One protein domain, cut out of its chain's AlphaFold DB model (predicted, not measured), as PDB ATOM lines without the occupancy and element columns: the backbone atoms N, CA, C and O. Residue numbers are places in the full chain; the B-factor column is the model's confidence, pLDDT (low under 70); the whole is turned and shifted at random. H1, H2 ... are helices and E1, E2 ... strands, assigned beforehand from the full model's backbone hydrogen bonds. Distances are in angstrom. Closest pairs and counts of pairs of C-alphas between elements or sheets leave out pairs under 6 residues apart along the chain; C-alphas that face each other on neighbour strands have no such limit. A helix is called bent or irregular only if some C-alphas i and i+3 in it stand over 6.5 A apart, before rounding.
ATOM      1  N   TYR A   2     308.381 336.333 152.142       87.19
ATOM      2  CA  TYR A   2     307.020 336.842 152.412       87.19
ATOM      3  C   TYR A   2     306.613 336.921 153.898       87.19
ATOM      4  O   TYR A   2     306.146 337.961 154.343       87.19
ATOM      5  N   GLN A   3     306.878 335.885 154.705       88.88
ATOM      6  CA  GLN A   3     306.588 335.914 156.151       88.88
ATOM      7  C   GLN A   3     307.288 337.057 156.903       88.88
ATOM      8  O   GLN A   3     306.791 337.500 157.928       88.88
ATOM      9  N   ILE A   4     308.433 337.552 156.414       87.62
ATOM     10  CA  ILE A   4     309.099 338.693 157.048       87.62
ATOM     11  C   ILE A   4     308.287 339.971 156.849       87.62
ATOM     12  O   ILE A   4     308.274 340.804 157.749       87.62
ATOM     13  N   LEU A   5     307.587 340.098 155.710       90.38
ATOM     14  CA  LEU A   5     306.818 341.283 155.324       90.38
ATOM     15  C   LEU A   5     305.664 341.551 156.285       90.38
ATOM     16  O   LEU A   5     305.272 342.700 156.432       90.38
ATOM     17  N   THR A   6     305.195 340.541 157.026       92.25
ATOM     18  CA  THR A   6     304.186 340.757 158.069       92.25
ATOM     19  C   THR A   6     304.693 341.668 159.184       92.25
ATOM     20  O   THR A   6     303.902 342.196 159.944       92.25
ATOM     21  N   ARG A   7     306.004 341.890 159.318       92.38
ATOM     22  CA  ARG A   7     306.580 342.832 160.294       92.38
ATOM     23  C   ARG A   7     306.800 344.233 159.727       92.38
ATOM     24  O   ARG A   7     307.408 345.069 160.398       92.38
ATOM     25  N   TYR A   8     306.358 344.480 158.499       92.88
ATOM     26  CA  TYR A   8     306.568 345.727 157.779       92.88
ATOM     27  C   TYR A   8     305.238 346.297 157.287       92.88
ATOM     28  O   TYR A   8     304.226 345.603 157.259       92.88
ATOM     29  N   TRP A   9     305.235 347.583 156.961       92.81
ATOM     30  CA  TRP A   9     304.093 348.293 156.381       92.81
ATOM     31  C   TRP A   9     304.567 349.475 155.541       92.81
ATOM     32  O   TRP A   9     305.672 349.984 155.742       92.81
ATOM     33  N   ASN A  10     303.719 349.930 154.627       91.75
ATOM     34  CA  ASN A  10     303.978 351.035 153.699       91.75
ATOM     35  C   ASN A  10     303.578 352.418 154.248       91.75
ATOM     36  O   ASN A  10     303.465 353.379 153.491       91.75
ATOM     37  N   MET A  11     303.329 352.531 155.561       90.88
ATOM     38  CA  MET A  11     302.830 353.754 156.209       90.88
ATOM     39  C   MET A  11     301.549 354.319 155.567       90.88
ATOM     40  O   MET A  11     301.391 355.533 155.455       90.88
ATOM     41  N   ASN A  12     300.633 353.444 155.135       89.69
ATOM     42  CA  ASN A  12     299.389 353.790 154.431       89.69
ATOM     43  C   ASN A  12     299.594 354.494 153.081       89.69
ATOM     44  O   ASN A  12     298.665 355.107 152.552       89.69
ATOM     45  N   LYS A  13     300.797 354.428 152.504       91.50
ATOM     46  CA  LYS A  13     301.040 354.934 151.157       91.50
ATOM     47  C   LYS A  13     300.725 353.836 150.140       91.50
ATOM     48  O   LYS A  13     301.259 352.738 150.277       91.50
ATOM     49  N   PRO A  14     299.896 354.110 149.119       93.56
ATOM     50  CA  PRO A  14     299.537 353.096 148.138       93.56
ATOM     51  C   PRO A  14     300.767 352.647 147.331       93.56
ATOM     52  O   PRO A  14     301.676 353.466 147.119       93.56
ATOM     53  N   PRO A  15     300.792 351.388 146.853       94.75
ATOM     54  CA  PRO A  15     301.798 350.937 145.903       94.75
ATOM     55  C   PRO A  15     301.818 351.814 144.651       94.75
ATOM     56  O   PRO A  15     300.773 352.225 144.143       94.75
ATOM     57  N   LEU A  16     303.015 352.093 144.149       94.00
ATOM     58  CA  LEU A  16     303.211 352.752 142.866       94.00
ATOM     59  C   LEU A  16     302.943 351.742 141.753       94.00
ATOM     60  O   LEU A  16     303.419 350.609 141.818       94.00
ATOM     61  N   PHE A  17     302.170 352.166 140.760       92.88
ATOM     62  CA  PHE A  17     301.715 351.338 139.651       92.88
ATOM     63  C   PHE A  17     302.526 351.618 138.386       92.88
ATOM     64  O   PHE A  17     302.696 352.773 137.997       92.88
ATOM     65  N   PHE A  18     302.971 350.550 137.730       88.69
ATOM     66  CA  PHE A  18     303.745 350.571 136.496       88.69
ATOM     67  C   PHE A  18     303.088 349.610 135.492       88.69
ATOM     68  O   PHE A  18     303.348 348.405 135.542       88.69
ATOM     69  N   PRO A  19     302.233 350.118 134.589       86.62
ATOM     70  CA  PRO A  19     301.528 349.268 133.640       86.62
ATOM     71  C   PRO A  19     302.489 348.704 132.598       86.62
ATOM     72  O   PRO A  19     303.208 349.467 131.959       86.62
ATOM     73  N   VAL A  20     302.447 347.398 132.344       77.81
ATOM     74  CA  VAL A  20     303.336 346.756 131.352       77.81
ATOM     75  C   VAL A  20     303.046 347.221 129.923       77.81
ATOM     76  O   VAL A  20     303.921 347.190 129.060       77.81
ATOM     77  N   SER A  21     301.844 347.741 129.672       78.00
ATOM     78  CA  SER A  21     301.496 348.415 128.416       78.00
ATOM     79  C   SER A  21     302.216 349.753 128.209       78.00
ATOM     80  O   SER A  21     302.180 350.295 127.103       78.00
ATOM     81  N   ASN A  22     302.885 350.295 129.233       72.25
ATOM     82  CA  ASN A  22     303.676 351.507 129.106       72.25
ATOM     83  C   ASN A  22     305.015 351.210 128.427       72.25
ATOM     84  O   ASN A  22     306.048 351.061 129.072       72.25
ATOM     85  N   THR A  23     305.003 351.203 127.098       62.78
ATOM     86  CA  THR A  23     306.195 351.004 126.263       62.78
ATOM     87  C   THR A  23     307.249 352.109 126.409       62.78
ATOM     88  O   THR A  23     308.320 351.989 125.823       62.78
ATOM     89  N   SER A  24     306.953 353.200 127.131       62.47
ATOM     90  CA  SER A  24     307.929 354.253 127.453       62.47
ATOM     91  C   SER A  24     308.715 353.981 128.737       62.47
ATOM     92  O   SER A  24     309.774 354.574 128.934       62.47
ATOM     93  N   ALA A  25     308.225 353.081 129.596       59.62
ATOM     94  CA  ALA A  25     308.995 352.572 130.717       59.62
ATOM     95  C   ALA A  25     309.944 351.509 130.166       59.62
ATOM     96  O   ALA A  25     309.534 350.405 129.808       59.62
ATOM     97  N   ASP A  26     311.218 351.862 130.041       63.59
ATOM     98  CA  ASP A  26     312.241 350.892 129.690       63.59
ATOM     99  C   ASP A  26     312.430 349.939 130.872       63.59
ATOM    100  O   ASP A  26     313.232 350.193 131.760       63.59
ATOM    101  N   TYR A  27     311.667 348.847 130.905       64.00
ATOM    102  CA  TYR A  27     311.781 347.839 131.958       64.00
ATOM    103  C   TYR A  27     313.112 347.066 131.918       64.00
ATOM    104  O   TYR A  27     313.397 346.321 132.861       64.00
ATOM    105  N   LEU A  28     313.917 347.232 130.857       67.00
ATOM    106  CA  LEU A  28     315.267 346.673 130.752       67.00
ATOM    107  C   LEU A  28     316.286 347.542 131.498       67.00
ATOM    108  O   LEU A  28     317.244 347.000 132.050       67.00
ATOM    109  N   ASN A  29     316.060 348.858 131.564       70.38
ATOM    110  CA  ASN A  29     316.831 349.779 132.393       70.38
ATOM    111  C   ASN A  29     316.161 349.958 133.754       70.38
ATOM    112  O   ASN A  29     314.985 350.253 133.874       70.38
ATOM    113  N   SER A  30     316.904 349.807 134.837       71.88
ATOM    114  CA  SER A  30     316.358 349.861 136.202       71.88
ATOM    115  C   SER A  30     315.858 351.242 136.661       71.88
ATOM    116  O   SER A  30     315.349 351.346 137.775       71.88
ATOM    117  N   ASP A  31     315.945 352.272 135.821       79.69
ATOM    118  CA  ASP A  31     315.516 353.649 136.114       79.69
ATOM    119  C   ASP A  31     314.009 353.747 136.395       79.69
ATOM    120  O   ASP A  31     313.570 354.564 137.201       79.69
ATOM    121  N   TRP A  32     313.184 352.861 135.817       80.12
ATOM    122  CA  TRP A  32     311.747 352.828 136.128       80.12
ATOM    123  C   TRP A  32     311.469 352.548 137.614       80.12
ATOM    124  O   TRP A  32     310.384 352.853 138.107       80.12
ATOM    125  N   MET A  33     312.435 351.969 138.336       86.31
ATOM    126  CA  MET A  33     312.330 351.694 139.765       86.31
ATOM    127  C   MET A  33     312.629 352.920 140.635       86.31
ATOM    128  O   MET A  33     312.362 352.871 141.837       86.31
ATOM    129  N   ASP A  34     313.173 354.007 140.082       88.12
ATOM    130  CA  ASP A  34     313.583 355.185 140.853       88.12
ATOM    131  C   ASP A  34     312.461 355.771 141.722       88.12
ATOM    132  O   ASP A  34     312.711 355.988 142.912       88.12
ATOM    133  N   PRO A  35     311.202 355.901 141.254       91.19
ATOM    134  CA  PRO A  35     310.103 356.361 142.106       91.19
ATOM    135  C   PRO A  35     309.876 355.477 143.347       91.19
ATOM    136  O   PRO A  35     309.480 355.962 144.412       91.19
ATOM    137  N   CYS A  36     310.162 354.173 143.256       91.88
ATOM    138  CA  CYS A  36     310.103 353.254 144.396       91.88
ATOM    139  C   CYS A  36     311.176 353.588 145.437       91.88
ATOM    140  O   CYS A  36     310.923 353.526 146.645       91.88
ATOM    141  N   TYR A  37     312.370 353.958 144.972       90.81
ATOM    142  CA  TYR A  37     313.490 354.353 145.819       90.81
ATOM    143  C   TYR A  37     313.317 355.757 146.398       90.81
ATOM    144  O   TYR A  37     313.626 355.967 147.567       90.81
ATOM    145  N   GLU A  38     312.749 356.703 145.653       92.00
ATOM    146  CA  GLU A  38     312.355 358.009 146.190       92.00
ATOM    147  C   GLU A  38     311.384 357.839 147.359       92.00
ATOM    148  O   GLU A  38     311.604 358.379 148.445       92.00
ATOM    149  N   ARG A  39     310.361 356.995 147.181       92.69
ATOM    150  CA  ARG A  39     309.409 356.652 148.242       92.69
ATOM    151  C   ARG A  39     310.090 355.954 149.417       92.69
ATOM    152  O   ARG A  39     309.735 356.218 150.563       92.69
ATOM    153  N   PHE A  40     311.068 355.090 149.151       93.31
ATOM    154  CA  PHE A  40     311.894 354.468 150.182       93.31
ATOM    155  C   PHE A  40     312.637 355.509 151.016       93.31
ATOM    156  O   PHE A  40     312.574 355.441 152.241       93.31
ATOM    157  N   TYR A  41     313.285 356.495 150.399       91.19
ATOM    158  CA  TYR A  41     313.971 357.548 151.145       91.19
ATOM    159  C   TYR A  41     312.990 358.461 151.888       91.19
ATOM    160  O   TYR A  41     313.251 358.811 153.037       91.19
ATOM    161  N   GLU A  42     311.838 358.770 151.286       91.88
ATOM    162  CA  GLU A  42     310.791 359.609 151.881       91.88
ATOM    163  C   GLU A  42     310.300 359.060 153.230       91.88
ATOM    164  O   GLU A  42     310.110 359.818 154.180       91.88
ATOM    165  N   ILE A  43     310.097 357.742 153.327       90.69
ATOM    166  CA  ILE A  43     309.536 357.113 154.532       90.69
ATOM    167  C   ILE A  43     310.589 356.514 155.471       90.69
ATOM    168  O   ILE A  43     310.228 355.944 156.497       90.69
ATOM    169  N   GLY A  44     311.879 356.584 155.129       90.06
ATOM    170  CA  GLY A  44     312.925 355.859 155.862       90.06
ATOM    171  C   GLY A  44     312.791 354.336 155.725       90.06
ATOM    172  O   GLY A  44     312.914 353.593 156.703       90.06
ATOM    173  N   GLY A  45     312.485 353.883 154.509       90.50
ATOM    174  CA  GLY A  45     312.234 352.503 154.117       90.50
ATOM    175  C   GLY A  45     313.314 351.523 154.572       90.50
ATOM    176  O   GLY A  45     314.493 351.845 154.711       90.50
ATOM    177  N   LYS A  46     312.901 350.274 154.789       91.88
ATOM    178  CA  LYS A  46     313.802 349.144 155.049       91.88
ATOM    179  C   LYS A  46     313.895 348.199 153.860       91.88
ATOM    180  O   LYS A  46     314.984 347.695 153.581       91.88
ATOM    181  N   TYR A  47     312.781 348.021 153.156       92.44
ATOM    182  CA  TYR A  47     312.721 347.276 151.906       92.44
ATOM    183  C   TYR A  47     311.937 348.041 150.845       92.44
ATOM    184  O   TYR A  47     311.041 348.818 151.179       92.44
ATOM    185  N   VAL A  48     312.247 347.761 149.584       93.69
ATOM    186  CA  VAL A  48     311.321 347.956 148.465       93.69
ATOM    187  C   VAL A  48     310.769 346.588 148.089       93.69
ATOM    188  O   VAL A  48     311.525 345.627 147.937       93.69
ATOM    189  N   VAL A  49     309.452 346.477 147.994       94.50
ATOM    190  CA  VAL A  49     308.750 345.247 147.640       94.50
ATOM    191  C   VAL A  49     308.132 345.431 146.269       94.50
ATOM    192  O   VAL A  49     307.450 346.426 146.041       94.50
ATOM    193  N   TYR A  50     308.371 344.476 145.377       93.31
ATOM    194  CA  TYR A  50     307.817 344.466 144.032       93.31
ATOM    195  C   TYR A  50     306.813 343.332 143.887       93.31
ATOM    196  O   TYR A  50     307.078 342.183 144.268       93.31
ATOM    197  N   TRP A  51     305.688 343.667 143.276       94.50
ATOM    198  CA  TRP A  51     304.574 342.772 143.034       94.50
ATOM    199  C   TRP A  51     304.254 342.724 141.546       94.50
ATOM    200  O   TRP A  51     304.310 343.748 140.869       94.50
ATOM    201  N   LEU A  52     303.885 341.542 141.064       92.69
ATOM    202  CA  LEU A  52     303.301 341.345 139.746       92.69
ATOM    203  C   LEU A  52     301.837 340.959 139.938       92.69
ATOM    204  O   LEU A  52     301.532 339.905 140.500       92.69
ATOM    205  N   VAL A  53     300.935 341.831 139.504       93.69
ATOM    206  CA  VAL A  53     299.491 341.671 139.676       93.69
ATOM    207  C   VAL A  53     298.839 341.756 138.311       93.69
ATOM    208  O   VAL A  53     298.924 342.787 137.659       93.69
ATOM    209  N   ASP A  54     298.222 340.658 137.875       91.31
ATOM    210  CA  ASP A  54     297.507 340.570 136.594       91.31
ATOM    211  C   ASP A  54     298.344 341.021 135.378       91.31
ATOM    212  O   ASP A  54     297.824 341.520 134.387       91.31
ATOM    213  N   GLY A  55     299.663 340.805 135.450       87.12
ATOM    214  CA  GLY A  55     300.615 341.187 134.407       87.12
ATOM    215  C   GLY A  55     301.205 342.584 134.570       87.12
ATOM    216  O   GLY A  55     302.149 342.889 133.856       87.12
ATOM    217  N   ASP A  56     300.735 343.385 135.526       90.75
ATOM    218  CA  ASP A  56     301.261 344.717 135.806       90.75
ATOM    219  C   ASP A  56     302.182 344.759 137.027       90.75
ATOM    220  O   ASP A  56     302.043 344.002 137.994       90.75
ATOM    221  N   MET A  57     303.124 345.696 136.985       91.06
ATOM    222  CA  MET A  57     304.144 345.868 138.003       91.06
ATOM    223  C   MET A  57     303.707 346.877 139.060       91.06
ATOM    224  O   MET A  57     303.280 347.987 138.754       91.06
ATOM    225  N   TYR A  58     303.882 346.515 140.325       94.19
ATOM    226  CA  TYR A  58     303.685 347.413 141.456       94.19
ATOM    227  C   TYR A  58     304.922 347.412 142.336       94.19
ATOM    228  O   TYR A  58     305.579 346.382 142.493       94.19
ATOM    229  N   CYS A  59     305.215 348.544 142.964       93.56
ATOM    230  CA  CYS A  59     306.208 348.591 144.024       93.56
ATOM    231  C   CYS A  59     305.707 349.366 145.236       93.56
ATOM    232  O   CYS A  59     304.923 350.307 145.127       93.56
ATOM    233  N   GLU A  60     306.201 349.006 146.408       94.94
ATOM    234  CA  GLU A  60     305.997 349.785 147.618       94.94
ATOM    235  C   GLU A  60     307.251 349.771 148.481       94.94
ATOM    236  O   GLU A  60     307.938 348.756 148.608       94.94
ATOM    237  N   ALA A  61     307.552 350.908 149.097       95.06
ATOM    238  CA  ALA A  61     308.553 350.956 150.144       95.06
ATOM    239  C   ALA A  61     307.898 350.633 151.485       95.06
ATOM    240  O   ALA A  61     306.805 351.119 151.781       95.06
ATOM    241  N   VAL A  62     308.581 349.841 152.309       93.75
ATOM    242  CA  VAL A  62     308.056 349.415 153.606       93.75
ATOM    243  C   VAL A  62     309.052 349.663 154.731       93.75
ATOM    244  O   VAL A  62     310.257 349.444 154.585       93.75
ATOM    245  N   VAL A  63     308.539 350.084 155.883       93.31
ATOM    246  CA  VAL A  63     309.290 350.288 157.132       93.31
ATOM    247  C   VAL A  63     308.894 349.243 158.160       93.31
ATOM    248  O   VAL A  63     307.870 348.576 158.020       93.31
ATOM    249  N   ARG A  64     309.704 349.076 159.209       92.00
ATOM    250  CA  ARG A  64     309.361 348.169 160.308       92.00
ATOM    251  C   ARG A  64     308.106 348.679 161.019       92.00
ATOM    252  O   ARG A  64     308.036 349.846 161.395       92.00
ATOM    253  N   ALA A  65     307.136 347.796 161.205       89.81
ATOM    254  CA  ALA A  65     305.907 348.111 161.910       89.81
ATOM    255  C   ALA A  65     306.176 348.346 163.408       89.81
ATOM    256  O   ALA A  65     307.010 347.641 163.987       89.81
ATOM    257  N   PRO A  66     305.481 349.302 164.047       83.00
ATOM    258  CA  PRO A  66     305.749 349.664 165.436       83.00
ATOM    259  C   PRO A  66     305.270 348.613 166.448       83.00
ATOM    260  O   PRO A  66     305.965 348.372 167.432       83.00
ATOM    261  N   THR A  67     304.104 347.990 166.242       74.19
ATOM    262  CA  THR A  67     303.413 347.281 167.342       74.19
ATOM    263  C   THR A  67     302.694 345.982 166.976       74.19
ATOM    264  O   THR A  67     302.327 345.244 167.886       74.19
ATOM    265  N   SER A  68     302.500 345.636 165.699       77.56
ATOM    266  CA  SER A  68     301.798 344.398 165.326       77.56
ATOM    267  C   SER A  68     302.257 343.824 163.987       77.56
ATOM    268  O   SER A  68     302.968 344.480 163.222       77.56
ATOM    269  N   ASN A  69     301.866 342.570 163.738       84.12
ATOM    270  CA  ASN A  69     301.981 341.986 162.412       84.12
ATOM    271  C   ASN A  69     300.942 342.639 161.493       84.12
ATOM    272  O   ASN A  69     299.756 342.631 161.809       84.12
ATOM    273  N   ASN A  70     301.383 343.143 160.349       86.19
ATOM    274  CA  ASN A  70     300.517 343.600 159.276       86.19
ATOM    275  C   ASN A  70     300.247 342.475 158.284       86.19
ATOM    276  O   ASN A  70     301.046 341.549 158.113       86.19
ATOM    277  N   THR A  71     299.135 342.610 157.578       90.31
ATOM    278  CA  THR A  71     298.877 341.853 156.359       90.31
ATOM    279  C   THR A  71     299.630 342.532 155.212       90.31
ATOM    280  O   THR A  71     299.428 343.730 155.008       90.31
ATOM    281  N   PRO A  72     300.512 341.825 154.478       91.31
ATOM    282  CA  PRO A  72     301.118 342.363 153.263       91.31
ATOM    283  C   PRO A  72     300.053 342.795 152.250       91.31
ATOM    284  O   PRO A  72     298.979 342.199 152.193       91.31
ATOM    285  N   THR A  73     300.358 343.812 151.444       94.25
ATOM    286  CA  THR A  73     299.400 344.434 150.517       94.25
ATOM    287  C   THR A  73     298.813 343.450 149.507       94.25
ATOM    288  O   THR A  73     297.632 343.526 149.176       94.25
ATOM    289  N   TYR A  74     299.629 342.506 149.041       95.06
ATOM    290  CA  TYR A  74     299.227 341.466 148.105       95.06
ATOM    291  C   TYR A  74     299.618 340.082 148.619       95.06
ATOM    292  O   TYR A  74     300.523 339.937 149.440       95.06
ATOM    293  N   GLU A  75     298.941 339.060 148.097       94.31
ATOM    294  CA  GLU A  75     299.220 337.655 148.389       94.31
ATOM    295  C   GLU A  75     300.625 337.221 147.941       94.31
ATOM    296  O   GLU A  75     301.236 337.788 147.034       94.31
ATOM    297  N   GLN A  76     301.135 336.151 148.555       94.19
ATOM    298  CA  GLN A  76     302.496 335.663 148.318       94.19
ATOM    299  C   GLN A  76     302.783 335.296 146.855       94.19
ATOM    300  O   GLN A  76     303.910 335.472 146.404       94.19
ATOM    301  N   ASN A  77     301.794 334.788 146.120       94.62
ATOM    302  CA  ASN A  77     301.934 334.416 144.706       94.62
ATOM    303  C   ASN A  77     302.214 335.614 143.781       94.62
ATOM    304  O   ASN A  77     302.712 335.412 142.679       94.62
ATOM    305  N   ARG A  78     301.924 336.841 144.228       95.25
ATOM    306  CA  ARG A  78     302.194 338.088 143.499       95.25
ATOM    307  C   ARG A  78     303.573 338.657 143.816       95.25
ATOM    308  O   ARG A  78     304.008 339.596 143.159       95.25
ATOM    309  N   LEU A  79     304.265 338.136 144.834       94.00
ATOM    310  CA  LEU A  79     305.577 338.634 145.238       94.00
ATOM    311  C   LEU A  79     306.647 338.184 144.244       94.00
ATOM    312  O   LEU A  79     306.924 336.990 144.144       94.00
ATOM    313  N   ILE A  80     307.316 339.139 143.598       91.25
ATOM    314  CA  ILE A  80     308.389 338.820 142.647       91.25
ATOM    315  C   ILE A  80     309.785 339.164 143.165       91.25
ATOM    316  O   ILE A  80     310.749 338.475 142.845       91.25
ATOM    317  N   ARG A  81     309.917 340.226 143.970       89.94
ATOM    318  CA  ARG A  81     311.219 340.721 144.430       89.94
ATOM    319  C   ARG A  81     311.064 341.520 145.716       89.94
ATOM    320  O   ARG A  81     310.101 342.259 145.896       89.94
ATOM    321  N   VAL A  82     312.043 341.381 146.603       90.75
ATOM    322  CA  VAL A  82     312.216 342.245 147.773       90.75
ATOM    323  C   VAL A  82     313.657 342.717 147.782       90.75
ATOM    324  O   VAL A  82     314.572 341.899 147.755       90.75
ATOM    325  N   GLU A  83     313.855 344.028 147.832       89.69
ATOM    326  CA  GLU A  83     315.175 344.647 147.837       89.69
ATOM    327  C   GLU A  83     315.470 345.283 149.183       89.69
ATOM    328  O   GLU A  83     314.675 346.056 149.716       89.69
ATOM    329  N   PHE A  84     316.632 344.953 149.737       82.88
ATOM    330  CA  PHE A  84     317.119 345.510 150.988       82.88
ATOM    331  C   PHE A  84     318.040 346.693 150.709       82.88
ATOM    332  O   PHE A  84     319.014 346.544 149.982       82.88
ATOM    333  N   LEU A  85     317.767 347.848 151.328       67.19
ATOM    334  CA  LEU A  85     318.717 348.971 151.409       67.19
ATOM    335  C   LEU A  85     319.371 349.398 150.074       67.19
ATOM    336  O   LEU A  85     320.553 349.723 150.073       67.19
TER     337      LEU A  85
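AT A GLANCE: This is residues 2 to 85 of the 91 residues of an uncharacterized protein of Caenorhabditis japonica (UniProt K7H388). What is the main picture? One strongly twisted sheet of four strands has the helix H2 packed over one face, along E3; the small helix H1 only grazes the sheet, and loops around Thr 23 and Thr 67 make the two ends of the longest axis. What is it made of? The printed part has 84 residues, with H1, E1, H2, E2, E3 and E4 along the chain; the sheet's order is E1 E3 E2 E4, antiparallel, and the class is mixed. The whole is compact, with a radius of gyration of the C-alphas of 12.6 A, and spans 41 by 26 by 19 A.

HOW THE PARTS SIT: How do the strands pair? E1, residues 16 to 18, is the antiparallel neighbour of E3, residues 56 to 64, with N 16 and O 59 at 2.8 A. E2, residues 47 to 53, forms a hairpin with E3, with N 49 and O 60 at 2.8 A, and is the antiparallel neighbour of E4, residues 79 to 84, with N 48 and O 83 at 3.0 A. Where is the long helix? H2, residues 30 to 43, makes two layers with the sheet: it lies over E3 at a height over the sheet of 8.1 A, and the closest C-alphas, Phe 40 and Ala 61, are 4.8 A apart. E1, H2 and E2 form a split strand-helix-strand unit, two strands running the same way with E3 between them, and its crossover is right-handed. How are the helix backbones? In H2, irregular with C-alphas 32 and 35 at 7.1 A, 7 of 10 O i to N i+4 pairs are within hydrogen-bond range; H1, residues 2 to 5, is too short for one.

IN THESE COORDINATES: Where does the first element begin? H1 begins at C-alpha 2, (307.020, 336.842, 152.412), and is 5.3 A long; E1 is 6.8 A. How long are the others? H2 is 20.9 A, E2 18.9 A, E3 26.0 A and E4 14.6 A, ending at C-alpha 84, (317.119, 345.510, 150.988).

THE WHOLE: Which links are long? Those from E1 to H2 and from E3 to E4 are long, and the printed part has no cut. Where is confidence low? Residues 23 to 28 and residue 85 are under 70.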